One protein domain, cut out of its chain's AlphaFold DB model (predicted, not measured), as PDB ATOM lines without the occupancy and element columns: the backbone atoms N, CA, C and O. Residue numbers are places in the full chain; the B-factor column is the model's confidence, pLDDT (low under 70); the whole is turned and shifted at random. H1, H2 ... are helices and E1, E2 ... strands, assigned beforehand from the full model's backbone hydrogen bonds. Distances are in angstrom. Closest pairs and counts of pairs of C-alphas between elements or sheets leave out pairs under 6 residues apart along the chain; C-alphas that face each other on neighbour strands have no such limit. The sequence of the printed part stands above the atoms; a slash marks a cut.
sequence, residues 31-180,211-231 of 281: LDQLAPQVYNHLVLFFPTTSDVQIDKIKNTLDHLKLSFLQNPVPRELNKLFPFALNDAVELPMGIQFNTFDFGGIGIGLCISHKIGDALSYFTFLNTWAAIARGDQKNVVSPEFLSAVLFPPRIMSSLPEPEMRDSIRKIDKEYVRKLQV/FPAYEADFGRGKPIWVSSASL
ATOM      1  N   LEU A  31     176.776 153.405 100.868       83.00
ATOM      2  CA  LEU A  31     177.986 154.101 101.328       83.00
ATOM      3  C   LEU A  31     177.819 154.612 102.760       83.00
ATOM      4  O   LEU A  31     178.682 154.393 103.606       83.00
ATOM      5  N   ASP A  32     176.663 155.199 103.053       83.94
ATOM      6  CA  ASP A  32     176.314 155.705 104.385       83.94
ATOM      7  C   ASP A  32     176.303 154.574 105.427       83.94
ATOM      8  O   ASP A  32     176.729 154.728 106.571       83.94
ATOM      9  N   GLN A  33     175.861 153.380 105.023       81.06
ATOM     10  CA  GLN A  33     175.884 152.192 105.875       81.06
ATOM     11  C   GLN A  33     177.306 151.734 106.214       81.06
ATOM     12  O   GLN A  33     177.523 151.278 107.339       81.06
ATOM     13  N   LEU A  34     178.261 151.898 105.294       77.44
ATOM     14  CA  LEU A  34     179.673 151.558 105.495       77.44
ATOM     15  C   LEU A  34     180.453 152.644 106.247       77.44
ATOM     16  O   LEU A  34     181.473 152.334 106.857       77.44
ATOM     17  N   ALA A  35     179.985 153.895 106.227       76.19
ATOM     18  CA  ALA A  35     180.638 154.990 106.932       76.19
ATOM     19  C   ALA A  35     180.750 154.703 108.444       76.19
ATOM     20  O   ALA A  35     179.850 154.083 109.021       76.19
ATOM     21  N   PRO A  36     181.820 155.144 109.119       73.31
ATOM     22  CA  PRO A  36     181.970 154.932 110.554       73.31
ATOM     23  C   PRO A  36     180.861 155.650 111.337       73.31
ATOM     24  O   PRO A  36     180.361 156.700 110.932       73.31
ATOM     25  N   GLN A  37     180.460 155.086 112.477       74.56
ATOM     26  CA  GLN A  37     179.498 155.723 113.380       74.56
ATOM     27  C   GLN A  37     180.218 156.704 114.310       74.56
ATOM     28  O   GLN A  37     180.350 156.466 115.505       74.56
ATOM     29  N   VAL A  38     180.717 157.790 113.724       77.69
ATOM     30  CA  VAL A  38     181.405 158.874 114.431       77.69
ATOM     31  C   VAL A  38     180.893 160.221 113.945       77.69
ATOM     32  O   VAL A  38     180.336 160.330 112.848       77.69
ATOM     33  N   TYR A  39     181.098 161.253 114.747       82.25
ATOM     34  CA  TYR A  39     180.907 162.631 114.321       82.25
ATOM     35  C   TYR A  39     182.196 163.196 113.734       82.25
ATOM     36  O   TYR A  39     183.292 162.987 114.249       82.25
ATOM     37  N   ASN A  40     182.041 163.947 112.652       82.69
ATOM     38  CA  ASN A  40     183.068 164.848 112.166       82.69
ATOM     39  C   ASN A  40     183.004 166.132 112.992       82.69
ATOM     40  O   ASN A  40     181.950 166.770 113.055       82.69
ATOM     41  N   HIS A  41     184.128 166.502 113.600       85.81
ATOM     42  CA  HIS A  41     184.246 167.646 114.498       85.81
ATOM     43  C   HIS A  41     185.105 168.746 113.874       85.81
ATOM     44  O   HIS A  41     186.282 168.525 113.575       85.81
ATOM     45  N   LEU A  42     184.549 169.951 113.750       87.56
ATOM     46  CA  LEU A  42     185.290 171.155 113.358       87.56
ATOM     47  C   LEU A  42     184.910 172.332 114.255       87.56
ATOM     48  O   LEU A  42     183.726 172.618 114.423       87.56
ATOM     49  N   VAL A  43     185.901 173.039 114.791       88.44
ATOM     50  CA  VAL A  43     185.703 174.275 115.552       88.44
ATOM     51  C   VAL A  43     186.280 175.465 114.792       88.44
ATOM     52  O   VAL A  43     187.419 175.432 114.325       88.44
ATOM     53  N   LEU A  44     185.480 176.523 114.670       89.50
ATOM     54  CA  LEU A  44     185.850 177.785 114.036       89.50
ATOM     55  C   LEU A  44     186.008 178.872 115.094       89.50
ATOM     56  O   LEU A  44     185.108 179.070 115.907       89.50
ATOM     57  N   PHE A  45     187.113 179.610 115.056       86.25
ATOM     58  CA  PHE A  45     187.377 180.714 115.975       86.25
ATOM     59  C   PHE A  45     187.235 182.061 115.268       86.25
ATOM     60  O   PHE A  45     187.780 182.255 114.181       86.25
ATOM     61  N   PHE A  46     186.550 183.002 115.917       83.81
ATOM     62  CA  PHE A  46     186.290 184.354 115.423       83.81
ATOM     63  C   PHE A  46     186.740 185.420 116.440       83.81
ATOM     64  O   PHE A  46     186.659 185.185 117.652       83.81
ATOM     65  N   PRO A  47     187.196 186.599 115.970       73.75
ATOM     66  CA  PRO A  47     187.595 187.706 116.831       73.75
ATOM     67  C   PRO A  47     186.390 188.523 117.337       73.75
ATOM     68  O   PRO A  47     185.273 188.415 116.830       73.75
ATOM     69  N   THR A  48     186.636 189.389 118.321       69.25
ATOM     70  CA  THR A  48     185.680 190.388 118.819       69.25
ATOM     71  C   THR A  48     185.592 191.579 117.863       69.25
ATOM     72  O   THR A  48     186.573 191.973 117.237       69.25
ATOM     73  N   THR A  49     184.426 192.220 117.817       62.25
ATOM     74  CA  THR A  49     184.044 193.320 116.914       62.25
ATOM     75  C   THR A  49     184.716 194.687 117.172       62.25
ATOM     76  O   THR A  49     184.173 195.698 116.743       62.25
ATOM     77  N   SER A  50     185.857 194.779 117.871       58.75
ATOM     78  CA  SER A  50     186.555 196.069 118.086       58.75
ATOM     79  C   SER A  50     188.036 196.004 117.715       58.75
ATOM     80  O   SER A  50     188.746 195.122 118.194       58.75
ATOM     81  N   ASP A  51     188.512 196.975 116.927       55.34
ATOM     82  CA  ASP A  51     189.874 197.007 116.366       55.34
ATOM     83  C   ASP A  51     190.982 196.953 117.431       55.34
ATOM     84  O   ASP A  51     191.970 196.244 117.273       55.34
ATOM     85  N   VAL A  52     190.783 197.613 118.577       55.09
ATOM     86  CA  VAL A  52     191.728 197.593 119.713       55.09
ATOM     87  C   VAL A  52     191.836 196.198 120.347       55.09
ATOM     88  O   VAL A  52     192.868 195.833 120.910       55.09
ATOM     89  N   GLN A  53     190.776 195.393 120.259       54.09
ATOM     90  CA  GLN A  53     190.785 194.016 120.743       54.09
ATOM     91  C   GLN A  53     191.270 193.030 119.687       54.09
ATOM     92  O   GLN A  53     191.702 191.954 120.080       54.09
ATOM     93  N   ILE A  54     191.269 193.372 118.393       55.78
ATOM     94  CA  ILE A  54     191.807 192.492 117.349       55.78
ATOM     95  C   ILE A  54     193.272 192.172 117.642       55.78
ATOM     96  O   ILE A  54     193.633 191.004 117.617       55.78
ATOM     97  N   ASP A  55     194.100 193.149 118.011       57.19
ATOM     98  CA  ASP A  55     195.510 192.883 118.334       57.19
ATOM     99  C   ASP A  55     195.680 192.122 119.657       57.19
ATOM    100  O   ASP A  55     196.541 191.251 119.779       57.19
ATOM    101  N   LYS A  56     194.803 192.357 120.642       55.06
ATOM    102  CA  LYS A  56     194.772 191.568 121.885       55.06
ATOM    103  C   LYS A  56     194.344 190.120 121.631       55.06
ATOM    104  O   LYS A  56     194.871 189.207 122.261       55.06
ATOM    105  N   ILE A  57     193.417 189.904 120.703       54.56
ATOM    106  CA  ILE A  57     192.935 188.589 120.281       54.56
ATOM    107  C   ILE A  57     193.947 187.916 119.387       54.56
ATOM    108  O   ILE A  57     194.112 186.726 119.543       54.56
ATOM    109  N   LYS A  58     194.659 188.630 118.515       59.03
ATOM    110  CA  LYS A  58     195.801 188.078 117.784       59.03
ATOM    111  C   LYS A  58     196.833 187.579 118.775       59.03
ATOM    112  O   LYS A  58     197.125 186.404 118.750       59.03
ATOM    113  N   ASN A  59     197.223 188.385 119.764       59.28
ATOM    114  CA  ASN A  59     198.129 187.930 120.820       59.28
ATOM    115  C   ASN A  59     197.557 186.759 121.636       59.28
ATOM    116  O   ASN A  59     198.293 185.852 121.996       59.28
ATOM    117  N   THR A  60     196.253 186.743 121.927       54.72
ATOM    118  CA  THR A  60     195.609 185.652 122.684       54.72
ATOM    119  C   THR A  60     195.427 184.397 121.841       54.72
ATOM    120  O   THR A  60     195.545 183.305 122.366       54.72
ATOM    121  N   LEU A  61     195.160 184.528 120.546       56.62
ATOM    122  CA  LEU A  61     195.030 183.447 119.582       56.62
ATOM    123  C   LEU A  61     196.404 182.917 119.222       56.62
ATOM    124  O   LEU A  61     196.537 181.723 119.070       56.62
ATOM    125  N   ASP A  62     197.418 183.765 119.133       60.38
ATOM    126  CA  ASP A  62     198.811 183.375 119.011       60.38
ATOM    127  C   ASP A  62     199.249 182.713 120.305       60.38
ATOM    128  O   ASP A  62     199.902 181.697 120.226       60.38
ATOM    129  N   HIS A  63     198.817 183.163 121.488       54.59
ATOM    130  CA  HIS A  63     199.028 182.433 122.739       54.59
ATOM    131  C   HIS A  63     198.233 181.132 122.815       54.59
ATOM    132  O   HIS A  63     198.760 180.163 123.335       54.59
ATOM    133  N   LEU A  64     197.001 181.073 122.311       54.31
ATOM    134  CA  LEU A  64     196.188 179.862 122.263       54.31
ATOM    135  C   LEU A  64     196.832 178.893 121.288       54.31
ATOM    136  O   LEU A  64     197.220 177.824 121.724       54.31
ATOM    137  N   LYS A  65     197.047 179.295 120.032       54.94
ATOM    138  CA  LYS A  65     197.813 178.582 119.007       54.94
ATOM    139  C   LYS A  65     199.157 178.160 119.574       54.94
ATOM    140  O   LYS A  65     199.358 176.975 119.676       54.94
ATOM    141  N   LEU A  66     200.026 179.045 120.056       47.97
ATOM    142  CA  LEU A  66     201.314 178.692 120.675       47.97
ATOM    143  C   LEU A  66     201.151 177.743 121.864       47.97
ATOM    144  O   LEU A  66     201.920 176.805 121.964       47.97
ATOM    145  N   SER A  67     200.157 177.910 122.736       45.69
ATOM    146  CA  SER A  67     199.916 176.993 123.862       45.69
ATOM    147  C   SER A  67     199.360 175.633 123.423       45.69
ATOM    148  O   SER A  67     199.631 174.635 124.085       45.69
ATOM    149  N   PHE A  68     198.625 175.589 122.310       46.88
ATOM    150  CA  PHE A  68     198.144 174.383 121.637       46.88
ATOM    151  C   PHE A  68     199.277 173.709 120.849       46.88
ATOM    152  O   PHE A  68     199.376 172.491 120.876       46.88
ATOM    153  N   LEU A  69     200.155 174.489 120.213       44.75
ATOM    154  CA  LEU A  69     201.348 174.065 119.476       44.75
ATOM    155  C   LEU A  69     202.442 173.562 120.437       44.75
ATOM    156  O   LEU A  69     203.198 172.671 120.083       44.75
ATOM    157  N   GLN A  70     202.531 174.122 121.650       38.22
ATOM    158  CA  GLN A  70     203.522 173.759 122.674       38.22
ATOM    159  C   GLN A  70     203.068 172.619 123.590       38.22
ATOM    160  O   GLN A  70     203.907 172.010 124.248       38.22
ATOM    161  N   ASN A  71     201.761 172.369 123.711       43.00
ATOM    162  CA  ASN A  71     201.245 171.271 124.523       43.00
ATOM    163  C   ASN A  71     199.887 170.789 123.977       43.00
ATOM    164  O   ASN A  71     198.819 171.239 124.418       43.00
ATOM    165  N   PRO A  72     199.925 169.919 122.964       46.16
ATOM    166  CA  PRO A  72     198.772 169.563 122.167       46.16
ATOM    167  C   PRO A  72     198.001 168.448 122.860       46.16
ATOM    168  O   PRO A  72     198.131 167.279 122.521       46.16
ATOM    169  N   VAL A  73     197.151 168.797 123.819       52.78
ATOM    170  CA  VAL A  73     196.110 167.870 124.268       52.78
ATOM    171  C   VAL A  73     194.827 168.229 123.517       52.78
ATOM    172  O   VAL A  73     194.014 169.002 124.033       52.78
ATOM    173  N   PRO A  74     194.597 167.693 122.300       58.53
ATOM    174  CA  PRO A  74     193.377 167.958 121.541       58.53
ATOM    175  C   PRO A  74     192.106 167.535 122.297       58.53
ATOM    176  O   PRO A  74     191.016 167.984 121.950       58.53
ATOM    177  N   ARG A  75     192.220 166.744 123.381       64.88
ATOM    178  CA  ARG A  75     191.091 166.378 124.256       64.88
ATOM    179  C   ARG A  75     190.398 167.590 124.881       64.88
ATOM    180  O   ARG A  75     189.207 167.525 125.155       64.88
ATOM    181  N   GLU A  76     191.110 168.695 125.104       74.44
ATOM    182  CA  GLU A  76     190.504 169.907 125.667       74.44
ATOM    183  C   GLU A  76     189.575 170.598 124.658       74.44
ATOM    184  O   GLU A  76     188.546 171.140 125.056       74.44
ATOM    185  N   LEU A  77     189.868 170.502 123.351       77.19
ATOM    186  CA  LEU A  77     188.974 171.003 122.303       77.19
ATOM    187  C   LEU A  77     187.664 170.221 122.251       77.19
ATOM    188  O   LEU A  77     186.652 170.804 121.881       77.19
ATOM    189  N   ASN A  78     187.644 168.956 122.686       80.44
ATOM    190  CA  ASN A  78     186.418 168.150 122.735       80.44
ATOM    191  C   ASN A  78     185.328 168.804 123.601       80.44
ATOM    192  O   ASN A  78     184.151 168.560 123.371       80.44
ATOM    193  N   LYS A  79     185.704 169.665 124.558       85.62
ATOM    194  CA  LYS A  79     184.763 170.418 125.406       85.62
ATOM    195  C   LYS A  79     184.026 171.535 124.661       85.62
ATOM    196  O   LYS A  79     183.060 172.073 125.187       85.62
ATOM    197  N   LEU A  80     184.490 171.909 123.467       89.00
ATOM    198  CA  LEU A  80     183.883 172.947 122.628       89.00
ATOM    199  C   LEU A  80     182.793 172.393 121.699       89.00
ATOM    200  O   LEU A  80     182.335 173.116 120.812       89.00
ATOM    201  N   PHE A  81     182.398 171.132 121.886       90.31
ATOM    202  CA  PHE A  81     181.446 170.415 121.051       90.31
ATOM    203  C   PHE A  81     180.343 169.767 121.888       90.31
ATOM    204  O   PHE A  81     180.631 169.254 122.970       90.31
ATOM    205  N   PRO A  82     179.105 169.717 121.365       88.81
ATOM    206  CA  PRO A  82     177.965 169.228 122.133       88.81
ATOM    207  C   PRO A  82     177.964 167.702 122.279       88.81
ATOM    208  O   PRO A  82     177.381 167.179 123.222       88.81
ATOM    209  N   PHE A  83     178.610 166.985 121.352       84.25
ATOM    210  CA  PHE A  83     178.650 165.525 121.327       84.25
ATOM    211  C   PHE A  83     180.089 165.028 121.360       84.25
ATOM    212  O   PHE A  83     180.983 165.612 120.736       84.25
ATOM    213  N   ALA A  84     180.311 163.910 122.050       76.25
ATOM    214  CA  ALA A  84     181.575 163.197 121.948       76.25
ATOM    215  C   ALA A  84     181.737 162.594 120.539       76.25
ATOM    216  O   ALA A  84     180.762 162.316 119.843       76.25
ATOM    217  N   LEU A  85     182.981 162.356 120.117       69.75
ATOM    218  CA  LEU A  85     183.282 161.854 118.768       69.75
ATOM    219  C   LEU A  85     182.595 160.519 118.446       69.75
ATOM    220  O   LEU A  85     182.104 160.325 117.336       69.75
ATOM    221  N   ASN A  86     182.488 159.658 119.455       66.12
ATOM    222  CA  ASN A  86     181.894 158.325 119.367       66.12
ATOM    223  C   ASN A  86     180.479 158.257 119.948       66.12
ATOM    224  O   ASN A  86     179.989 157.170 120.264       66.12
ATOM    225  N   ASP A  87     179.844 159.406 120.162       66.75
ATOM    226  CA  ASP A  87     178.532 159.425 120.778       66.75
ATOM    227  C   ASP A  87     177.495 158.789 119.841       66.75
ATOM    228  O   ASP A  87     177.409 159.110 118.655       66.75
ATOM    229  N   ALA A  88     176.704 157.863 120.374       60.91
ATOM    230  CA  ALA A  88     175.660 157.165 119.629       60.91
ATOM    231  C   ALA A  88     174.317 157.899 119.748       60.91
ATOM    232  O   ALA A  88     173.264 157.264 119.838       60.91
ATOM    233  N   VAL A  89     174.352 159.234 119.788       63.47
ATOM    234  CA  VAL A  89     173.141 160.058 119.813       63.47
ATOM    235  C   VAL A  89     172.369 159.847 118.512       63.47
ATOM    236  O   VAL A  89     172.953 159.805 117.432       63.47
ATOM    237  N   GLU A  90     171.041 159.774 118.603       71.88
ATOM    238  CA  GLU A  90     170.144 159.688 117.439       71.88
ATOM    239  C   GLU A  90     170.094 160.985 116.606       71.88
ATOM    240  O   GLU A  90     169.399 161.053 115.591       71.88
ATOM    241  N   LEU A  91     170.810 162.032 117.023       85.56
ATOM    242  CA  LEU A  91     170.836 163.308 116.326       85.56
ATOM    243  C   LEU A  91     171.836 163.264 115.157       85.56
ATOM    244  O   LEU A  91     172.936 162.755 115.297       85.56
ATOM    245  N   PRO A  92     171.499 163.800 113.977       88.25
ATOM    246  CA  PRO A  92     172.427 163.809 112.844       88.25
ATOM    247  C   PRO A  92     173.555 164.841 112.987       88.25
ATOM    248  O   PRO A  92     174.592 164.729 112.329       88.25
ATOM    249  N   MET A  93     173.337 165.881 113.794       90.81
ATOM    250  CA  MET A  93     174.193 167.060 113.880       90.81
ATOM    251  C   MET A  93     174.003 167.782 115.212       90.81
ATOM    252  O   MET A  93     172.900 167.797 115.757       90.81
ATOM    253  N   GLY A  94     175.070 168.419 115.695       92.62
ATOM    254  CA  GLY A  94     175.059 169.309 116.852       92.62
ATOM    255  C   GLY A  94     175.937 170.532 116.618       92.62
ATOM    256  O   GLY A  94     176.924 170.474 115.883       92.62
ATOM    257  N   ILE A  95     175.576 171.645 117.249       94.75
ATOM    258  CA  ILE A  95     176.332 172.898 117.219       94.75
ATOM    259  C   ILE A  95     176.522 173.361 118.662       94.75
ATOM    260  O   ILE A  95     175.575 173.336 119.441       94.75
ATOM    261  N   GLN A  96     177.722 173.826 118.999       95.38
ATOM    262  CA  GLN A  96     177.997 174.506 120.257       95.38
ATOM    263  C   GLN A  96     178.611 175.876 119.985       95.38
ATOM    264  O   GLN A  96     179.640 176.010 119.319       95.38
ATOM    265  N   PHE A  97     177.960 176.905 120.515       94.00
ATOM    266  CA  PHE A  97     178.441 178.276 120.471       94.00
ATOM    267  C   PHE A  97     179.170 178.593 121.778       94.00
ATOM    268  O   PHE A  97     178.571 178.571 122.850       94.00
ATOM    269  N   ASN A  98     180.462 178.885 121.685       91.56
ATOM    270  CA  ASN A  98     181.339 179.129 122.821       91.56
ATOM    271  C   ASN A  98     181.750 180.600 122.847       91.56
ATOM    272  O   ASN A  98     182.254 181.126 121.854       91.56
ATOM    273  N   THR A  99     181.589 181.248 123.993       89.00
ATOM    274  CA  THR A  99     182.131 182.585 124.261       89.00
ATOM    275  C   THR A  99     183.306 182.471 125.214       89.00
ATOM    276  O   THR A  99     183.208 181.772 126.218       89.00
ATOM    277  N   PHE A 100     184.393 183.176 124.927       84.44
ATOM    278  CA  PHE A 100     185.571 183.200 125.791       84.44
ATOM    279  C   PHE A 100     185.664 184.514 126.575       84.44
ATOM    280  O   PHE A 100     185.234 185.557 126.083       84.44
ATOM    281  N   ASP A 101     186.312 184.499 127.744       78.81
ATOM    282  CA  ASP A 101     186.474 185.680 128.617       78.81
ATOM    283  C   ASP A 101     187.165 186.872 127.933       78.81
ATOM    284  O   ASP A 101     186.961 188.031 128.288       78.81
ATOM    285  N   PHE A 102     187.983 186.599 126.916       70.94
ATOM    286  CA  PHE A 102     188.648 187.616 126.097       70.94
ATOM    287  C   PHE A 102     187.774 188.157 124.947       70.94
ATOM    288  O   PHE A 102     188.254 188.937 124.127       70.94
ATOM    289  N   GLY A 103     186.503 187.754 124.876       73.31
ATOM    290  CA  GLY A 103     185.503 188.218 123.911       73.31
ATOM    291  C   GLY A 103     185.461 187.449 122.587       73.31
ATOM    292  O   GLY A 103     184.557 187.676 121.783       73.31
ATOM    293  N   GLY A 104     186.405 186.530 122.360       79.88
ATOM    294  CA  GLY A 104     186.400 185.673 121.177       79.88
ATOM    295  C   GLY A 104     185.225 184.697 121.173       79.88
ATOM    296  O   GLY A 104     184.633 184.399 122.215       79.88
ATOM    297  N   ILE A 105     184.919 184.169 119.989       87.00
ATOM    298  CA  ILE A 105     183.843 183.195 119.783       87.00
ATOM    299  C   ILE A 105     184.422 181.926 119.159       87.00
ATOM    300  O   ILE A 105     185.231 182.005 118.235       87.00
ATOM    301  N   GLY A 106     183.987 180.765 119.647       88.94
ATOM    302  CA  GLY A 106     184.277 179.451 119.078       88.94
ATOM    303  C   GLY A 106     182.985 178.747 118.675       88.94
ATOM    304  O   GLY A 106     182.138 178.498 119.525       88.94
ATOM    305  N   ILE A 107     182.818 178.400 117.404       93.00
ATOM    306  CA  ILE A 107     181.660 177.639 116.919       93.00
ATOM    307  C   ILE A 107     182.117 176.207 116.662       93.00
ATOM    308  O   ILE A 107     182.832 175.961 115.694       93.00
ATOM    309  N   GLY A 108     181.736 175.280 117.538       92.62
ATOM    310  CA  GLY A 108     181.949 173.846 117.358       92.62
ATOM    311  C   GLY A 108     180.791 173.235 116.579       92.62
ATOM    312  O   GLY A 108     179.635 173.390 116.962       92.62
ATOM    313  N   LEU A 109     181.092 172.539 115.489       93.00
ATOM    314  CA  LEU A 109     180.123 171.836 114.651       93.00
ATOM    315  C   LEU A 109     180.427 170.332 114.676       93.00
ATOM    316  O   LEU A 109     181.587 169.923 114.615       93.00
ATOM    317  N   CYS A 110     179.373 169.528 114.807       89.81
ATOM    318  CA  CYS A 110     179.391 168.068 114.779       89.81
ATOM    319  C   CYS A 110     178.402 167.586 113.724       89.81
ATOM    320  O   CYS A 110     177.222 167.916 113.817       89.81
ATOM    321  N   ILE A 111     178.841 166.779 112.759       89.75
ATOM    322  CA  ILE A 111     177.945 166.124 111.789       89.75
ATOM    323  C   ILE A 111     178.285 164.641 111.736       89.75
ATOM    324  O   ILE A 111     179.452 164.287 111.580       89.75
ATOM    325  N   SER A 112     177.282 163.772 111.867       88.25
ATOM    326  CA  SER A 112     177.494 162.329 111.788       88.25
ATOM    327  C   SER A 112     178.054 161.946 110.418       88.25
ATOM    328  O   SER A 112     177.484 162.287 109.381       88.25
ATOM    329  N   HIS A 113     179.137 161.170 110.407       85.19
ATOM    330  CA  HIS A 113     179.751 160.667 109.178       85.19
ATOM    331  C   HIS A 113     178.808 159.717 108.406       85.19
ATOM    332  O   HIS A 113     179.007 159.465 107.218       85.19
ATOM    333  N   LYS A 114     177.737 159.229 109.052       84.25
ATOM    334  CA  LYS A 114     176.666 158.440 108.423       84.25
ATOM    335  C   LYS A 114     175.813 159.227 107.431       84.25
ATOM    336  O   LYS A 114     175.125 158.603 106.638       84.25
ATOM    337  N   ILE A 115     175.786 160.557 107.503       86.06
ATOM    338  CA  ILE A 115     174.883 161.374 106.675       86.06
ATOM    339  C   ILE A 115     175.614 162.363 105.766       86.06
ATOM    340  O   ILE A 115     174.972 163.143 105.067       86.06
ATOM    341  N   GLY A 116     176.945 162.372 105.800       84.81
ATOM    342  CA  GLY A 116     177.731 163.308 105.018       84.81
ATOM    343  C   GLY A 116     179.225 163.037 105.090       84.81
ATOM    344  O   GLY A 116     179.764 162.631 106.119       84.81
ATOM    345  N   ASP A 117     179.881 163.306 103.970       86.12
ATOM    346  CA  ASP A 117     181.330 163.366 103.826       86.12
ATOM    347  C   ASP A 117     181.855 164.796 104.067       86.12
ATOM    348  O   ASP A 117     181.109 165.708 104.441       86.12
ATOM    349  N   ALA A 118     183.153 165.014 103.833       86.81
ATOM    350  CA  ALA A 118     183.768 166.334 103.957       86.81
ATOM    351  C   ALA A 118     183.081 167.386 103.065       86.81
ATOM    352  O   ALA A 118     182.803 168.495 103.521       86.81
ATOM    353  N   LEU A 119     182.742 167.057 101.814       88.81
ATOM    354  CA  LEU A 119     182.086 168.009 100.914       88.81
ATOM    355  C   LEU A 119     180.707 168.424 101.433       88.81
ATOM    356  O   LEU A 119     180.396 169.618 101.465       88.81
ATOM    357  N   SER A 120     179.913 167.459 101.887       90.94
ATOM    358  CA  SER A 120     178.607 167.698 102.507       90.94
ATOM    359  C   SER A 120     178.742 168.569 103.760       90.94
ATOM    360  O   SER A 120     177.988 169.527 103.937       90.94
ATOM    361  N   TYR A 121     179.761 168.301 104.583       91.81
ATOM    362  CA  TYR A 121     180.080 169.066 105.788       91.81
ATOM    363  C   TYR A 121     180.357 170.544 105.486       91.81
ATOM    364  O   TYR A 121     179.713 171.438 106.040       91.81
ATOM    365  N   PHE A 122     181.299 170.820 104.579       91.88
ATOM    366  CA  PHE A 122     181.686 172.193 104.251       91.88
ATOM    367  C   PHE A 122     180.616 172.931 103.443       91.88
ATOM    368  O   PHE A 122     180.486 174.149 103.579       91.88
ATOM    369  N   THR A 123     179.813 172.213 102.653       93.12
ATOM    370  CA  THR A 123     178.645 172.787 101.968       93.12
ATOM    371  C   THR A 123     177.608 173.254 102.982       93.12
ATOM    372  O   THR A 123     177.140 174.390 102.888       93.12
ATOM    373  N   PHE A 124     177.292 172.427 103.987       93.69
ATOM    374  CA  PHE A 124     176.390 172.813 105.070       93.69
ATOM    375  C   PHE A 124     176.917 174.038 105.822       93.69
ATOM    376  O   PHE A 124     176.198 175.024 105.948       93.69
ATOM    377  N   LEU A 125     178.175 174.001 106.269       94.56
ATOM    378  CA  LEU A 125     178.796 175.084 107.031       94.56
ATOM    379  C   LEU A 125     178.714 176.429 106.291       94.56
ATOM    380  O   LEU A 125     178.258 177.423 106.856       94.56
ATOM    381  N   ASN A 126     179.126 176.465 105.022       94.56
ATOM    382  CA  ASN A 126     179.143 177.705 104.246       94.56
ATOM    383  C   ASN A 126     177.741 178.186 103.872       94.56
ATOM    384  O   ASN A 126     177.483 179.390 103.885       94.56
ATOM    385  N   THR A 127     176.820 177.260 103.598       94.88
ATOM    386  CA  THR A 127     175.412 177.590 103.347       94.88
ATOM    387  C   THR A 127     174.755 178.156 104.604       94.88
ATOM    388  O   THR A 127     174.063 179.170 104.536       94.88
ATOM    389  N   TRP A 128     175.008 177.556 105.769       94.44
ATOM    390  CA  TRP A 128     174.510 178.049 107.049       94.44
ATOM    391  C   TRP A 128     175.044 179.452 107.349       94.44
ATOM    392  O   TRP A 128     174.259 180.348 107.667       94.44
ATOM    393  N   ALA A 129     176.345 179.677 107.151       94.69
ATOM    394  CA  ALA A 129     176.957 180.994 107.281       94.69
ATOM    395  C   ALA A 129     176.329 182.023 106.317       94.69
ATOM    396  O   ALA A 129     176.022 183.142 106.728       94.69
ATOM    397  N   ALA A 130     176.068 181.639 105.059       94.75
ATOM    398  CA  ALA A 130     175.415 182.492 104.062       94.75
ATOM    399  C   ALA A 130     173.996 182.896 104.474       94.75
ATOM    400  O   ALA A 130     173.658 184.081 104.457       94.75
ATOM    401  N   ILE A 131     173.195 181.933 104.930       93.81
ATOM    402  CA  ILE A 131     171.843 182.187 105.434       93.81
ATOM    403  C   ILE A 131     171.890 183.117 106.653       93.81
ATOM    404  O   ILE A 131     171.125 184.080 106.706       93.81
ATOM    405  N   ALA A 132     172.806 182.879 107.599       92.88
ATOM    406  CA  ALA A 132     172.933 183.678 108.820       92.88
ATOM    407  C   ALA A 132     173.223 185.164 108.541       92.88
ATOM    408  O   ALA A 132     172.720 186.030 109.256       92.88
ATOM    409  N   ARG A 133     173.978 185.469 107.476       93.94
ATOM    410  CA  ARG A 133     174.269 186.849 107.040       93.94
ATOM    411  C   ARG A 133     173.291 187.408 105.995       93.94
ATOM    412  O   ARG A 133     173.503 188.507 105.492       93.94
ATOM    413  N   GLY A 134     172.235 186.668 105.645       92.81
ATOM    414  CA  GLY A 134     171.234 187.087 104.655       92.81
ATOM    415  C   GLY A 134     171.708 187.048 103.195       92.81
ATOM    416  O   GLY A 134     171.084 187.655 102.325       92.81
ATOM    417  N   ASP A 135     172.798 186.338 102.908       91.31
ATOM    418  CA  ASP A 135     173.361 186.194 101.568       91.31
ATOM    419  C   ASP A 135     172.641 185.086 100.796       91.31
ATOM    420  O   ASP A 135     172.913 183.908 100.987       91.31
ATOM    421  N   GLN A 136     171.737 185.477  99.898       87.44
ATOM    422  CA  GLN A 136     170.948 184.549  99.078       87.44
ATOM    423  C   GLN A 136     171.703 183.999  97.859       87.44
ATOM    424  O   GLN A 136     171.235 183.053  97.233       87.44
ATOM    425  N   LYS A 137     172.839 184.594  97.471       87.50
ATOM    426  CA  LYS A 137     173.550 184.202  96.239       87.50
ATOM    427  C   LYS A 137     174.386 182.943  96.434       87.50
ATOM    428  O   LYS A 137     174.550 182.179  95.491       87.50
ATOM    429  N   ASN A 138     174.898 182.750  97.645       83.19
ATOM    430  CA  ASN A 138     175.790 181.646  97.998       83.19
ATOM    431  C   ASN A 138     175.073 180.509  98.750       83.19
ATOM    432  O   ASN A 138     175.727 179.661  99.352       83.19
ATOM    433  N   VAL A 139     173.735 180.488  98.736       89.00
ATOM    434  CA  VAL A 139     172.945 179.397  99.319       89.00
ATOM    435  C   VAL A 139     172.877 178.247  98.324       89.00
ATOM    436  O   VAL A 139     172.319 178.393  97.236       89.00
ATOM    437  N   VAL A 140     173.422 177.098  98.712       87.25
ATOM    438  CA  VAL A 140     173.336 175.861  97.933       87.25
ATOM    439  C   VAL A 140     172.277 174.959  98.557       87.25
ATOM    440  O   VAL A 140     172.291 174.704  99.761       87.25
ATOM    441  N   SER A 141     171.352 174.460  97.741       83.50
ATOM    442  CA  SER A 141     170.381 173.457  98.187       83.50
ATOM    443  C   SER A 141     171.044 172.076  98.235       83.50
ATOM    444  O   SER A 141     171.624 171.670  97.227       83.50
ATOM    445  N   PRO A 142     170.961 171.334  99.353       82.69
ATOM    446  CA  PRO A 142     171.505 169.983  99.418       82.69
ATOM    447  C   PRO A 142     170.697 169.017  98.541       82.69
ATOM    448  O   PRO A 142     169.466 169.087  98.487       82.69
ATOM    449  N   GLU A 143     171.390 168.076  97.904       84.62
ATOM    450  CA  GLU A 143     170.781 166.993  97.132       84.62
ATOM    451  C   GLU A 143     170.897 165.663  97.884       84.62
ATOM    452  O   GLU A 143     171.988 165.159  98.139       84.62
ATOM    453  N   PHE A 144     169.760 165.049  98.210       84.88
ATOM    454  CA  PHE A 144     169.710 163.778  98.941       84.88
ATOM    455  C   PHE A 144     169.568 162.579  97.991       84.88
ATOM    456  O   PHE A 144     168.665 161.757  98.130       84.88
ATOM    457  N   LEU A 145     170.459 162.485  96.998       87.12
ATOM    458  CA  LEU A 145     170.413 161.450  95.950       87.12
ATOM    459  C   LEU A 145     171.239 160.195  96.274       87.12
ATOM    460  O   LEU A 145     171.218 159.235  95.504       87.12
ATOM    461  N   SER A 146     171.937 160.175  97.414       86.75
ATOM    462  CA  SER A 146     172.872 159.104  97.787       86.75
ATOM    463  C   SER A 146     172.246 157.705  97.695       86.75
ATOM    464  O   SER A 146     172.775 156.839  97.008       86.75
ATOM    465  N   ALA A 147     171.060 157.482  98.278       86.38
ATOM    466  CA  ALA A 147     170.381 156.180  98.224       86.38
ATOM    467  C   ALA A 147     169.828 155.807  96.840       86.38
ATOM    468  O   ALA A 147     169.587 154.631  96.580       86.38
ATOM    469  N   VAL A 148     169.637 156.783  95.949       87.81
ATOM    470  CA  VAL A 148     169.245 156.524  94.556       87.81
ATOM    471  C   VAL A 148     170.456 156.039  93.760       87.81
ATOM    472  O   VAL A 148     170.356 155.061  93.022       87.81
ATOM    473  N   LEU A 149     171.605 156.701  93.937       89.00
ATOM    474  CA  LEU A 149     172.861 156.364  93.259       89.00
ATOM    475  C   LEU A 149     173.496 155.084  93.814       89.00
ATOM    476  O   LEU A 149     174.043 154.278  93.063       89.00
ATOM    477  N   PHE A 150     173.384 154.878  95.124       87.75
ATOM    478  CA  PHE A 150     173.964 153.761  95.858       87.75
ATOM    479  C   PHE A 150     172.884 153.057  96.690       87.75
ATOM    480  O   PHE A 150     172.848 153.220  97.916       87.75
ATOM    481  N   PRO A 151     172.016 152.247  96.053       87.06
ATOM    482  CA  PRO A 151     170.894 151.600  96.718       87.06
ATOM    483  C   PRO A 151     171.285 150.905  98.030       87.06
ATOM    484  O   PRO A 151     172.328 150.241  98.081       87.06
ATOM    485  N   PRO A 152     170.465 151.033  99.087       83.19
ATOM    486  CA  PRO A 152     170.696 150.366 100.362       83.19
ATOM    487  C   PRO A 152     170.879 148.866 100.161       83.19
ATOM    488  O   PRO A 152     170.063 148.210  99.507       83.19
ATOM    489  N   ARG A 153     171.934 148.302 100.746       75.69
ATOM    490  CA  ARG A 153     172.130 146.854 100.729       75.69
ATOM    491  C   ARG A 153     171.470 146.274 101.964       75.69
ATOM    492  O   ARG A 153     171.754 146.685 103.084       75.69
ATOM    493  N   ILE A 154     170.597 145.291 101.775       64.50
ATOM    494  CA  ILE A 154     170.216 144.441 102.899       64.50
ATOM    495  C   ILE A 154     171.487 143.671 103.249       64.50
ATOM    496  O   ILE A 154     172.066 143.019 102.387       64.50
ATOM    497  N   MET A 155     171.936 143.742 104.499       53.56
ATOM    498  CA  MET A 155     173.149 143.063 104.978       53.56
ATOM    499  C   MET A 155     173.209 141.567 104.582       53.56
ATOM    500  O   MET A 155     174.280 140.981 104.472       53.56
ATOM    501  N   SER A 156     172.055 140.944 104.310       50.34
ATOM    502  CA  SER A 156     171.917 139.564 103.835       50.34
ATOM    503  C   SER A 156     172.184 139.332 102.334       50.34
ATOM    504  O   SER A 156     172.463 138.192 101.958       50.34
ATOM    505  N   SER A 157     172.128 140.353 101.470       47.56
ATOM    506  CA  SER A 157     172.244 140.224 100.002       47.56
ATOM    507  C   SER A 157     173.662 140.405  99.450       47.56
ATOM    508  O   SER A 157     173.870 140.359  98.238       47.56
ATOM    509  N   LEU A 158     174.647 140.592 100.326       54.62
ATOM    510  CA  LEU A 158     176.057 140.702  99.961       54.62
ATOM    511  C   LEU A 158     176.536 139.384  99.322       54.62
ATOM    512  O   LEU A 158     176.348 138.334  99.928       54.62
ATOM    513  N   PRO A 159     177.096 139.393  98.098       52.78
ATOM    514  CA  PRO A 159     177.330 138.168  97.327       52.78
ATOM    515  C   PRO A 159     178.342 137.221  97.980       52.78
ATOM    516  O   PRO A 159     178.242 136.008  97.798       52.78
ATOM    517  N   GLU A 160     179.254 137.747  98.797       56.50
ATOM    518  CA  GLU A 160     180.333 136.962  99.377       56.50
ATOM    519  C   GLU A 160     180.033 136.498 100.816       56.50
ATOM    520  O   GLU A 160     179.623 137.313 101.650       56.50
ATOM    521  N   PRO A 161     180.202 135.199 101.134       56.53
ATOM    522  CA  PRO A 161     180.119 134.684 102.502       56.53
ATOM    523  C   PRO A 161     181.062 135.414 103.468       56.53
ATOM    524  O   PRO A 161     180.612 135.825 104.532       56.53
ATOM    525  N   GLU A 162     182.301 135.683 103.050       53.62
ATOM    526  CA  GLU A 162     183.311 136.377 103.864       53.62
ATOM    527  C   GLU A 162     182.869 137.802 104.220       53.62
ATOM    528  O   GLU A 162     182.859 138.182 105.387       53.62
ATOM    529  N   MET A 163     182.366 138.563 103.242       44.38
ATOM    530  CA  MET A 163     181.819 139.903 103.484       44.38
ATOM    531  C   MET A 163     180.583 139.890 104.411       44.38
ATOM    532  O   MET A 163     180.407 140.809 105.212       44.38
ATOM    533  N   ARG A 164     179.727 138.857 104.344       52.69
ATOM    534  CA  ARG A 164     178.583 138.704 105.268       52.69
ATOM    535  C   ARG A 164     179.022 138.369 106.686       52.69
ATOM    536  O   ARG A 164     178.441 138.907 107.629       52.69
ATOM    537  N   ASP A 165     180.010 137.499 106.837       56.62
ATOM    538  CA  ASP A 165     180.509 137.076 108.141       56.62
ATOM    539  C   ASP A 165     181.273 138.214 108.832       56.62
ATOM    540  O   ASP A 165     181.026 138.478 110.009       56.62
ATOM    541  N   SER A 166     182.079 138.982 108.091       52.59
ATOM    542  CA  SER A 166     182.765 140.179 108.599       52.59
ATOM    543  C   SER A 166     181.800 141.259 109.086       52.59
ATOM    544  O   SER A 166     182.044 141.885 110.110       52.59
ATOM    545  N   ILE A 167     180.663 141.453 108.413       52.62
ATOM    546  CA  ILE A 167     179.665 142.440 108.847       52.62
ATOM    547  C   ILE A 167     178.802 141.911 109.999       52.62
ATOM    548  O   ILE A 167     178.409 142.681 110.868       52.62
ATOM    549  N   ARG A 168     178.535 140.601 110.075       56.81
ATOM    550  CA  ARG A 168     177.854 139.993 111.236       56.81
ATOM    551  C   ARG A 168     178.669 140.087 112.524       56.81
ATOM    552  O   ARG A 168     178.068 140.106 113.595       56.81
ATOM    553  N   LYS A 169     179.998 140.155 112.420       57.59
ATOM    554  CA  LYS A 169     180.892 140.442 113.552       57.59
ATOM    555  C   LYS A 169     180.755 141.884 114.071       57.59
ATOM    556  O   LYS A 169     181.154 142.147 115.200       57.59
ATOM    557  N   ILE A 170     180.164 142.799 113.296       55.56
ATOM    558  CA  ILE A 170     179.878 144.183 113.703       55.56
ATOM    559  C   ILE A 170     178.571 144.197 114.513       55.56
ATOM    560  O   ILE A 170     177.499 144.533 114.010       55.56
ATOM    561  N   ASP A 171     178.645 143.787 115.778       55.78
ATOM    562  CA  ASP A 171     177.529 143.852 116.724       55.78
ATOM    563  C   ASP A 171     177.606 145.092 117.643       55.78
ATOM    564  O   ASP A 171     178.498 145.935 117.530       55.78
ATOM    565  N   LYS A 172     176.648 145.237 118.571       48.78
ATOM    566  CA  LYS A 172     176.652 146.353 119.535       48.78
ATOM    567  C   LYS A 172     177.908 146.372 120.415       48.78
ATOM    568  O   LYS A 172     178.290 147.442 120.876       48.78
ATOM    569  N   GLU A 173     178.527 145.224 120.674       47.41
ATOM    570  CA  GLU A 173     179.754 145.127 121.462       47.41
ATOM    571  C   GLU A 173     180.976 145.551 120.635       47.41
ATOM    572  O   GLU A 173     181.822 146.275 121.149       47.41
ATOM    573  N   TYR A 174     181.030 145.188 119.354       46.56
ATOM    574  CA  TYR A 174     182.027 145.633 118.381       46.56
ATOM    575  C   TYR A 174     181.950 147.144 118.144       46.56
ATOM    576  O   TYR A 174     182.956 147.841 118.223       46.56
ATOM    577  N   VAL A 175     180.741 147.687 117.963       48.19
ATOM    578  CA  VAL A 175     180.520 149.140 117.899       48.19
ATOM    579  C   VAL A 175     180.950 149.806 119.208       48.19
ATOM    580  O   VAL A 175     181.589 150.849 119.175       48.19
ATOM    581  N   ARG A 176     180.700 149.183 120.368       45.25
ATOM    582  CA  ARG A 176     181.191 149.681 121.664       45.25
ATOM    583  C   ARG A 176     182.719 149.622 121.794       45.25
ATOM    584  O   ARG A 176     183.291 150.486 122.445       45.25
ATOM    585  N   LYS A 177     183.392 148.644 121.184       41.00
ATOM    586  CA  LYS A 177     184.865 148.569 121.122       41.00
ATOM    587  C   LYS A 177     185.445 149.644 120.194       41.00
ATOM    588  O   LYS A 177     186.369 150.351 120.589       41.00
ATOM    589  N   LEU A 178     184.796 149.907 119.056       39.66
ATOM    590  CA  LEU A 178     185.079 151.074 118.208       39.66
ATOM    591  C   LEU A 178     184.878 152.404 118.961       39.66
ATOM    592  O   LEU A 178     185.677 153.327 118.805       39.66
ATOM    593  N   GLN A 179     183.864 152.490 119.833       41.34
ATOM    594  CA  GLN A 179     183.586 153.665 120.672       41.34
ATOM    595  C   GLN A 179     184.676 153.957 121.719       41.34
ATOM    596  O   GLN A 179     184.761 155.088 122.201       41.34
ATOM    597  N   VAL A 180     185.532 152.987 122.058       39.94
ATOM    598  CA  VAL A 180     186.685 153.180 122.962       39.94
ATOM    599  C   VAL A 180     187.924 153.684 122.197       39.94
ATOM    600  O   VAL A 180     188.919 154.065 122.809       39.94
ATOM    601  N   PHE A 211     189.197 172.616 101.058       88.69
ATOM    602  CA  PHE A 211     187.828 172.780 101.506       88.69
ATOM    603  C   PHE A 211     187.635 174.192 102.074       88.69
ATOM    604  O   PHE A 211     188.515 174.709 102.766       88.69
ATOM    605  N   PRO A 212     186.481 174.829 101.818       90.19
ATOM    606  CA  PRO A 212     186.237 176.229 102.161       90.19
ATOM    607  C   PRO A 212     185.922 176.429 103.656       90.19
ATOM    608  O   PRO A 212     184.908 177.016 104.017       90.19
ATOM    609  N   ALA A 213     186.775 175.930 104.554       87.75
ATOM    610  CA  ALA A 213     186.604 176.068 106.000       87.75
ATOM    611  C   ALA A 213     186.660 177.538 106.450       87.75
ATOM    612  O   ALA A 213     185.871 177.978 107.284       87.75
ATOM    613  N   TYR A 214     187.574 178.305 105.851       89.00
ATOM    614  CA  TYR A 214     187.799 179.722 106.140       89.00
ATOM    615  C   TYR A 214     186.844 180.670 105.400       89.00
ATOM    616  O   TYR A 214     186.883 181.874 105.632       89.00
ATOM    617  N   GLU A 215     185.951 180.156 104.553       91.31
ATOM    618  CA  GLU A 215     184.940 180.971 103.861       91.31
ATOM    619  C   GLU A 215     183.652 181.155 104.685       91.31
ATOM    620  O   GLU A 215     182.775 181.939 104.316       91.31
ATOM    621  N   ALA A 216     183.551 180.473 105.831       92.31
ATOM    622  CA  ALA A 216     182.388 180.489 106.706       92.31
ATOM    623  C   ALA A 216     182.251 181.819 107.478       92.31
ATOM    624  O   ALA A 216     182.592 181.916 108.656       92.31
ATOM    625  N   ASP A 217     181.741 182.857 106.812       92.00
ATOM    626  CA  ASP A 217     181.457 184.169 107.407       92.00
ATOM    627  C   ASP A 217     180.008 184.262 107.916       92.00
ATOM    628  O   ASP A 217     179.060 184.294 107.132       92.00
ATOM    629  N   PHE A 218     179.821 184.356 109.230       91.06
ATOM    630  CA  PHE A 218     178.503 184.499 109.868       91.06
ATOM    631  C   PHE A 218     178.035 185.965 109.997       91.06
ATOM    632  O   PHE A 218     177.213 186.288 110.852       91.06
ATOM    633  N   GLY A 219     178.577 186.878 109.184       88.44
ATOM    634  CA  GLY A 219     178.354 188.325 109.280       88.44
ATOM    635  C   GLY A 219     179.316 189.025 110.246       88.44
ATOM    636  O   GLY A 219     179.064 190.153 110.664       88.44
ATOM    637  N   ARG A 220     180.406 188.348 110.628       80.00
ATOM    638  CA  ARG A 220     181.448 188.846 111.546       80.00
ATOM    639  C   ARG A 220     182.845 188.814 110.920       80.00
ATOM    640  O   ARG A 220     183.825 189.069 111.615       80.00
ATOM    641  N   GLY A 221     182.933 188.518 109.626       86.94
ATOM    642  CA  GLY A 221     184.178 188.216 108.940       86.94
ATOM    643  C   GLY A 221     184.520 186.728 109.005       86.94
ATOM    644  O   GLY A 221     183.834 185.923 109.641       86.94
ATOM    645  N   LYS A 222     185.600 186.364 108.315       87.19
ATOM    646  CA  LYS A 222     186.090 184.987 108.213       87.19
ATOM    647  C   LYS A 222     186.698 184.489 109.538       87.19
ATOM    648  O   LYS A 222     187.207 185.303 110.318       87.19
ATOM    649  N   PRO A 223     186.704 183.168 109.787       86.25
ATOM    650  CA  PRO A 223     187.407 182.587 110.923       86.25
ATOM    651  C   PRO A 223     188.897 182.954 110.906       86.25
ATOM    652  O   PRO A 223     189.544 182.939 109.861       86.25
ATOM    653  N   ILE A 224     189.469 183.223 112.077       79.88
ATOM    654  CA  ILE A 224     190.914 183.480 112.245       79.88
ATOM    655  C   ILE A 224     191.707 182.187 112.466       79.88
ATOM    656  O   ILE A 224     192.936 182.145 112.322       79.88
ATOM    657  N   TRP A 225     191.006 181.115 112.835       81.38
ATOM    658  CA  TRP A 225     191.552 179.776 112.985       81.38
ATOM    659  C   TRP A 225     190.442 178.733 112.892       81.38
ATOM    660  O   TRP A 225     189.322 178.966 113.344       81.38
ATOM    661  N   VAL A 226     190.779 177.583 112.321       82.25
ATOM    662  CA  VAL A 226     189.929 176.401 112.263       82.25
ATOM    663  C   VAL A 226     190.739 175.229 112.808       82.25
ATOM    664  O   VAL A 226     191.923 175.098 112.500       82.25
ATOM    665  N   SER A 227     190.108 174.397 113.632       79.19
ATOM    666  CA  SER A 227     190.722 173.193 114.193       79.19
ATOM    667  C   SER A 227     189.722 172.040 114.245       79.19
ATOM    668  O   SER A 227     188.518 172.241 114.092       79.19
ATOM    669  N   SER A 228     190.217 170.831 114.493       74.88
ATOM    670  CA  SER A 228     189.406 169.637 114.740       74.88
ATOM    671  C   SER A 228     189.543 169.178 116.198       74.88
ATOM    672  O   SER A 228     190.473 169.577 116.903       74.88
ATOM    673  N   ALA A 229     188.585 168.375 116.661       68.19
ATOM    674  CA  ALA A 229     188.642 167.706 117.961       68.19
ATOM    675  C   ALA A 229     189.740 166.627 117.990       68.19
ATOM    676  O   ALA A 229     190.281 166.244 116.952       68.19
ATOM    677  N   SER A 230     190.039 166.088 119.178       62.84
ATOM    678  CA  SER A 230     190.858 164.874 119.281       62.84
ATOM    679  C   SER A 230     190.134 163.728 118.600       62.84
ATOM    680  O   SER A 230     189.048 163.332 119.025       62.84
ATOM    681  N   LEU A 231     190.757 163.200 117.555       62.94
ATOM    682  CA  LEU A 231     190.235 162.075 116.800       62.94
ATOM    683  C   LEU A 231     190.465 160.812 117.629       62.94
ATOM    684  O   LEU A 231     191.498 160.660 118.270       62.94
TER     685      LEU A 231
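AT A GLANCE: This is residues 31 to 180 and 211 to 231 of the 281 residues of an uncharacterized protein of Theobroma cacao (UniProt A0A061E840). An antiparallel sheet of four strands, in the order E2 E3 E1 E4, makes the core, with H4 over one face and the short helix H3 on the opposite face. The longest helix, H2, only grazes the sheet and reaches to one end of the longest axis, while after H4 a thin run with H5 leads away from the sheet to H6 at the other end, and H7 after it folds back part of the way. The printed part has 171 residues, with seven named helices and four named strands in the order H1 E1 H2 H3 E2 E3 H4 H5 H6 H7 E4; the class is mixed, helices and strands. It is loose, with a radius of gyration of the C-alphas of 19.4 A, and only just flat, spanning 66 by 41 by 23 A.

HOW THE PARTS SIT: E2, residues 93 to 99, and E3, residues 105 to 112, form a hairpin, with N 96 and O 108 2.8 A apart, within hydrogen-bond range. E1, residues 39 to 46, is antiparallel to E3, with N 44 and O 107 at 2.9 A. E4, residues 225 to 228, is an edge strand antiparallel to E1, with N 43 and O 227 at 2.8 A. H4, residues 118 to 132, is on the sheet at a height of 10.5 A, over E3 and slantwise to it at 45 degrees on the local plane; the closest C-alphas are those of Ile 111 and Tyr 121, 7.0 A. H3, residues 74 to 80, is on the opposite face at a height of 8.7 A, only just over none of the strands, with two of its C-alphas falling on each of E3, E1 and E4; its Leu 80 and Gly 108 of E3 have C-alphas 5.7 A apart. H2, residues 51 to 70, only grazes the sheet with residues 57 to 65. E1, H2 H3 and E2 form a split strand-helix-strand unit, two strands running the same way with E3 between them, and its crossover is left-handed. H1, residues 31 to 34, and H5, residues 146 to 149, are close but not clearly touching, with the C-alphas of Leu 31 and Ser 146 8.0 A apart. H6, residues 161 to 168, and H7, residues 172 to 178, are apart and not on the sheet. Every O i to N i+4 pair is within hydrogen-bond range in H4, H6 and H7, against 14 of 16 in H2 and 0 of 3 in H3, where 4 of 4 O i to N i+3 pairs are; H1 and H5 are too short for an i+4 pair.

IN THESE COORDINATES: H1 begins at C-alpha 31, (177.986, 154.101, 101.328). E1 is 22.4 A long, E2 20.3 A and E3 23.2 A; H2 is 27.7 A and H4 21.0 A. E4 ends at C-alpha 228, (189.406, 169.637, 114.740).

THE WHOLE: The C-alphas farthest apart, those of Val 52 and Pro 161, are 66.2 A apart. Residues 181 to 210 are not printed, and C-alphas 180 and 211 are 29.1 A apart across the cut. The links H3 to E2, H4 to H5 and H5 to H6 are long. The mean pLDDT of the printed part is 74.5, and residues 48 to 75, 85 to 89, 154 to 180 and 229 to 231 are under 70.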